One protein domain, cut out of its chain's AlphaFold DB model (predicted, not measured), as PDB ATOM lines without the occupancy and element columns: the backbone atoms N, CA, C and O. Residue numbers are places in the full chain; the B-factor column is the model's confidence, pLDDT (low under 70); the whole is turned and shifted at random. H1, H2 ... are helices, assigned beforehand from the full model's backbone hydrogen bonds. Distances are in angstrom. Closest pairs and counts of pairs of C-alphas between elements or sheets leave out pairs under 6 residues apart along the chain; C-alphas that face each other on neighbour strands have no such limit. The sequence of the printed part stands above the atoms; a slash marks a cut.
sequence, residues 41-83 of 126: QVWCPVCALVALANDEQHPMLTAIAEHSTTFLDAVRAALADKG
ATOM      1  N   GLN A  41     169.362 180.961 235.397       50.75
ATOM      2  CA  GLN A  41     169.246 179.746 234.593       50.75
ATOM      3  C   GLN A  41     169.490 178.527 235.493       50.75
ATOM      4  O   GLN A  41     170.624 178.202 235.844       50.75
ATOM      5  N   VAL A  42     168.392 177.841 235.824       57.06
ATOM      6  CA  VAL A  42     168.268 176.637 236.675       57.06
ATOM      7  C   VAL A  42     169.279 175.528 236.318       57.06
ATOM      8  O   VAL A  42     169.566 174.649 237.130       57.06
ATOM      9  N   TRP A  43     169.871 175.599 235.124       59.19
ATOM     10  CA  TRP A  43     170.874 174.686 234.593       59.19
ATOM     11  C   TRP A  43     172.162 175.423 234.181       59.19
ATOM     12  O   TRP A  43     172.556 175.398 233.018       59.19
ATOM     13  N   CYS A  44     172.854 176.089 235.108       69.94
ATOM     14  CA  CYS A  44     174.238 176.503 234.866       69.94
ATOM     15  C   CYS A  44     175.213 175.649 235.695       69.94
ATOM     16  O   CYS A  44     175.389 175.909 236.889       69.94
ATOM     17  N   PRO A  45     175.884 174.643 235.097       68.69
ATOM     18  CA  PRO A  45     176.793 173.759 235.830       68.69
ATOM     19  C   PRO A  45     177.999 174.502 236.430       68.69
ATOM     20  O   PRO A  45     178.540 174.073 237.444       68.69
ATOM     21  N   VAL A  46     178.398 175.642 235.853       74.88
ATOM     22  CA  VAL A  46     179.483 176.479 236.388       74.88
ATOM     23  C   VAL A  46     178.999 177.361 237.542       74.88
ATOM     24  O   VAL A  46     179.660 177.370 238.578       74.88
ATOM     25  N   CYS A  47     177.843 178.042 237.429       73.56
ATOM     26  CA  CYS A  47     177.297 178.814 238.559       73.56
ATOM     27  C   CYS A  47     177.006 177.879 239.756       73.56
ATOM     28  O   CYS A  47     177.278 178.256 240.890       73.56
ATOM     29  N   ALA A  48     176.571 176.632 239.519       67.62
ATOM     30  CA  ALA A  48     176.403 175.627 240.572       67.62
ATOM     31  C   ALA A  48     177.731 175.225 241.251       67.62
ATOM     32  O   ALA A  48     177.777 175.102 242.472       67.62
ATOM     33  N   LEU A  49     178.823 175.055 240.492       67.88
ATOM     34  CA  LEU A  49     180.154 174.770 241.053       67.88
ATOM     35  C   LEU A  49     180.717 175.950 241.856       67.88
ATOM     36  O   LEU A  49     181.335 175.744 242.899       67.88
ATOM     37  N   VAL A  50     180.495 177.182 241.390       70.56
ATOM     38  CA  VAL A  50     180.906 178.398 242.107       70.56
ATOM     39  C   VAL A  50     180.077 178.583 243.380       70.56
ATOM     40  O   VAL A  50     180.652 178.867 244.425       70.56
ATOM     41  N   ALA A  51     178.760 178.367 243.333       67.88
ATOM     42  CA  ALA A  51     177.899 178.392 244.518       67.88
ATOM     43  C   ALA A  51     178.330 177.335 245.549       67.88
ATOM     44  O   ALA A  51     178.490 177.661 246.720       67.88
ATOM     45  N   LEU A  52     178.644 176.110 245.104       64.31
ATOM     46  CA  LEU A  52     179.166 175.049 245.973       64.31
ATOM     47  C   LEU A  52     180.482 175.444 246.658       64.31
ATOM     48  O   LEU A  52     180.662 175.171 247.840       64.31
ATOM     49  N   ALA A  53     181.401 176.101 245.943       72.56
ATOM     50  CA  ALA A  53     182.654 176.583 246.528       72.56
ATOM     51  C   ALA A  53     182.443 177.691 247.579       72.56
ATOM     52  O   ALA A  53     183.299 177.876 248.441       72.56
ATOM     53  N   ASN A  54     181.314 178.403 247.509       73.62
ATOM     54  CA  ASN A  54     180.906 179.437 248.459       73.62
ATOM     55  C   ASN A  54     179.922 178.925 249.537       73.62
ATOM     56  O   ASN A  54     179.463 179.727 250.345       73.62
ATOM     57  N   ASP A  55     179.630 177.616 249.581       57.81
ATOM     58  CA  ASP A  55     178.661 176.969 250.494       57.81
ATOM     59  C   ASP A  55     177.189 177.409 250.297       57.81
ATOM     60  O   ASP A  55     176.341 177.241 251.171       57.81
ATOM     61  N   GLU A  56     176.847 177.947 249.124       66.00
ATOM     62  CA  GLU A  56     175.474 178.328 248.777       66.00
ATOM     63  C   GLU A  56     174.702 177.144 248.164       66.00
ATOM     64  O   GLU A  56     175.172 176.464 247.243       66.00
ATOM     65  N   GLN A  57     173.487 176.880 248.662       58.28
ATOM     66  CA  GLN A  57     172.627 175.805 248.157       58.28
ATOM     67  C   GLN A  57     172.060 176.158 246.777       58.28
ATOM     68  O   GLN A  57     171.046 176.842 246.659       58.28
ATOM     69  N   HIS A  58     172.680 175.639 245.717       61.84
ATOM     70  CA  HIS A  58     172.108 175.712 244.376       61.84
ATOM     71  C   HIS A  58     171.066 174.588 244.185       61.84
ATOM     72  O   HIS A  58     171.405 173.420 244.393       61.84
ATOM     73  N   PRO A  59     169.830 174.875 243.731       63.28
ATOM     74  CA  PRO A  59     168.751 173.881 243.602       63.28
ATOM     75  C   PRO A  59     169.110 172.675 242.711       63.28
ATOM     76  O   PRO A  59     168.585 171.580 242.894       63.28
ATOM     77  N   MET A  60     170.072 172.842 241.796       63.44
ATOM     78  CA  MET A  60     170.628 171.755 240.978       63.44
ATOM     79  C   MET A  60     171.402 170.703 241.801       63.44
ATOM     80  O   MET A  60     171.346 169.515 241.489       63.44
ATOM     81  N   LEU A  61     172.110 171.109 242.860       65.25
ATOM     82  CA  LEU A  61     172.924 170.202 243.682       65.25
ATOM     83  C   LEU A  61     172.047 169.305 244.561       65.25
ATOM     84  O   LEU A  61     172.340 168.120 244.707       65.25
ATOM     85  N   THR A  62     170.941 169.847 245.074       67.12
ATOM     86  CA  THR A  62     169.954 169.089 245.856       67.12
ATOM     87  C   THR A  62     169.295 167.997 245.010       67.12
ATOM     88  O   THR A  62     169.257 166.843 245.428       67.12
ATOM     89  N   ALA A  63     168.887 168.313 243.773       67.38
ATOM     90  CA  ALA A  63     168.286 167.334 242.862       67.38
ATOM     91  C   ALA A  63     169.252 166.196 242.472       67.38
ATOM     92  O   ALA A  63     168.854 165.034 242.367       67.38
ATOM     93  N   ILE A  64     170.543 166.506 242.285       66.38
ATOM     94  CA  ILE A  64     171.571 165.486 242.023       66.38
ATOM     95  C   ILE A  64     171.793 164.610 243.260       66.38
ATOM     96  O   ILE A  64     171.967 163.401 243.117       66.38
ATOM     97  N   ALA A  65     171.783 165.183 244.466       66.88
ATOM     98  CA  ALA A  65     171.979 164.427 245.699       66.88
ATOM     99  C   ALA A  65     170.850 163.409 245.941       66.88
ATOM    100  O   ALA A  65     171.130 162.259 246.286       66.88
ATOM    101  N   GLU A  66     169.598 163.798 245.692       74.12
ATOM    102  CA  GLU A  66     168.415 162.951 245.901       74.12
ATOM    103  C   GLU A  66     168.352 161.749 244.944       74.12
ATOM    104  O   GLU A  66     167.925 160.665 245.342       74.12
ATOM    105  N   HIS A  67     168.837 161.901 243.706       82.38
ATOM    106  CA  HIS A  67     168.746 160.865 242.666       82.38
ATOM    107  C   HIS A  67     170.098 160.462 242.054       82.38
ATOM    108  O   HIS A  67     170.164 159.983 240.917       82.38
ATOM    109  N   SER A  68     171.187 160.609 242.813       77.81
ATOM    110  CA  SER A  68     172.558 160.362 242.335       77.81
ATOM    111  C   SER A  68     172.766 158.958 241.756       77.81
ATOM    112  O   SER A  68     173.451 158.802 240.745       77.81
ATOM    113  N   THR A  69     172.154 157.931 242.346       85.12
ATOM    114  CA  THR A  69     172.284 156.538 241.889       85.12
ATOM    115  C   THR A  69     171.577 156.304 240.559       85.12
ATOM    116  O   THR A  69     172.182 155.763 239.638       85.12
ATOM    117  N   THR A  70     170.345 156.795 240.411       85.00
ATOM    118  CA  THR A  70     169.578 156.713 239.160       85.00
ATOM    119  C   THR A  70     170.266 157.474 238.031       85.00
ATOM    120  O   THR A  70     170.340 156.985 236.904       85.00
ATOM    121  N   PHE A  71     170.825 158.647 238.334       81.62
ATOM    122  CA  PHE A  71     171.615 159.410 237.375       81.62
ATOM    123  C   PHE A  71     172.875 158.647 236.937       81.62
ATOM    124  O   PHE A  71     173.139 158.522 235.742       81.62
ATOM    125  N   LEU A  72     173.636 158.086 237.884       84.88
ATOM    126  CA  LEU A  72     174.833 157.302 237.571       84.88
ATOM    127  C   LEU A  72     174.513 156.051 236.747       84.88
ATOM    128  O   LEU A  72     175.278 155.709 235.844       84.88
ATOM    129  N   ASP A  73     173.386 155.395 237.010       89.50
ATOM    130  CA  ASP A  73     172.943 154.242 236.230       89.50
ATOM    131  C   ASP A  73     172.546 154.637 234.800       89.50
ATOM    132  O   ASP A  73     172.954 153.964 233.851       89.50
ATOM    133  N   ALA A  74     171.865 155.772 234.613       84.00
ATOM    134  CA  ALA A  74     171.569 156.313 233.284       84.00
ATOM    135  C   ALA A  74     172.848 156.671 232.503       84.00
ATOM    136  O   ALA A  74     172.962 156.360 231.317       84.00
ATOM    137  N   VAL A  75     173.848 157.265 233.165       84.50
ATOM    138  CA  VAL A  75     175.150 157.576 232.548       84.50
ATOM    139  C   VAL A  75     175.894 156.298 232.154       84.50
ATOM    140  O   VAL A  75     176.416 156.213 231.043       84.50
ATOM    141  N   ARG A  76     175.927 155.279 233.024       86.31
ATOM    142  CA  ARG A  76     176.533 153.977 232.695       86.31
ATOM    143  C   ARG A  76     175.834 153.316 231.515       86.31
ATOM    144  O   ARG A  76     176.523 152.821 230.630       86.31
ATOM    145  N   ALA A  77     174.503 153.352 231.469       84.94
ATOM    146  CA  ALA A  77     173.734 152.838 230.341       84.94
ATOM    147  C   ALA A  77     174.072 153.587 229.039       84.94
ATOM    148  O   ALA A  77     174.375 152.955 228.032       84.94
ATOM    149  N   ALA A  78     174.142 154.920 229.070       80.25
ATOM    150  CA  ALA A  78     174.490 155.745 227.908       80.25
ATOM    151  C   ALA A  78     175.952 155.597 227.434       80.25
ATOM    152  O   ALA A  78     176.281 155.949 226.297       80.25
ATOM    153  N   LEU A  79     176.856 155.138 228.305       82.62
ATOM    154  CA  LEU A  79     178.232 154.775 227.949       82.62
ATOM    155  C   LEU A  79     178.326 153.331 227.441       82.62
ATOM    156  O   LEU A  79     179.109 153.072 226.532       82.62
ATOM    157  N   ALA A  80     177.520 152.415 227.982       79.38
ATOM    158  CA  ALA A  80     177.410 151.040 227.502       79.38
ATOM    159  C   ALA A  80     176.785 150.968 226.098       79.38
ATOM    160  O   ALA A  80     177.211 150.154 225.284       79.38
ATOM    161  N   ASP A  81     175.847 151.867 225.790       65.94
ATOM    162  CA  ASP A  81     175.240 152.018 224.459       65.94
ATOM    163  C   ASP A  81     176.232 152.555 223.405       65.94
ATOM    164  O   ASP A  81     176.057 152.356 222.209       65.94
ATOM    165  N   LYS A  82     177.355 153.152 223.840       60.25
ATOM    166  CA  LYS A  82     178.513 153.463 222.977       60.25
ATOM    167  C   LYS A  82     179.484 152.279 222.825       60.25
ATOM    168  O   LYS A  82     180.639 152.477 222.443       60.25
ATOM    169  N   GLY A  83     179.048 151.059 223.150       56.69
ATOM    170  CA  GLY A  83     179.719 149.818 222.761       56.69
ATOM    171  C   GLY A  83     179.805 149.686 221.231       56.69
ATOM    172  O   GLY A  83     179.109 150.409 220.519       56.69
TER     173      GLY A  83
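AT A GLANCE: This is residues 41 to 83 of the 126 residues of an uncharacterized protein of Mycolicibacterium mucogenicum (UniProt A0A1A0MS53). The longest helix, H3, makes an arm, with residues 73 to 83 sticking out; H2 meets the start of H3 at a corner, and H1 meets H2 at a second corner, an open, twice-turned path of three helices without a packed core. The printed part has 43 residues, with H1, H2 and H3 in that order and no named strand: all helix. It is loose, with a radius of gyration of the C-alphas of 12.9 A and spans of 39 by 19 by 17 A.

HOW THE PARTS SIT: H3, residues 68 to 80, and H2, residues 59 to 66, are close but not clearly touching; their closest C-alphas, Ile 64 and Phe 71, are 7.7 A apart. Their lines are about perpendicular, at 84 degrees. H1, residues 45 to 53, and H2 are close but not clearly touching, with C-alphas of Ala 48 and Met 60 closest at 7.0 A, about perpendicular at 82 degrees. H1 and H3 are apart. In H1, H2 and H3 every O i to N i+4 pair is within hydrogen-bond range.

IN THESE COORDINATES: H3 is 18.2 A long, ending at C-alpha 80 (177.410, 151.040, 227.502); H2 measures 11.2 A. H1, 12.5 A, begins at C-alpha 45 (176.793, 173.759, 235.830).

THE WHOLE: The farthest C-alphas, Asn 54 and Gly 83, are 39.2 A apart. The printed part has no cut, and both links are tight. Mean pLDDT of the printed part is 71.3; 23 residues are under 70, among them 55 to 65.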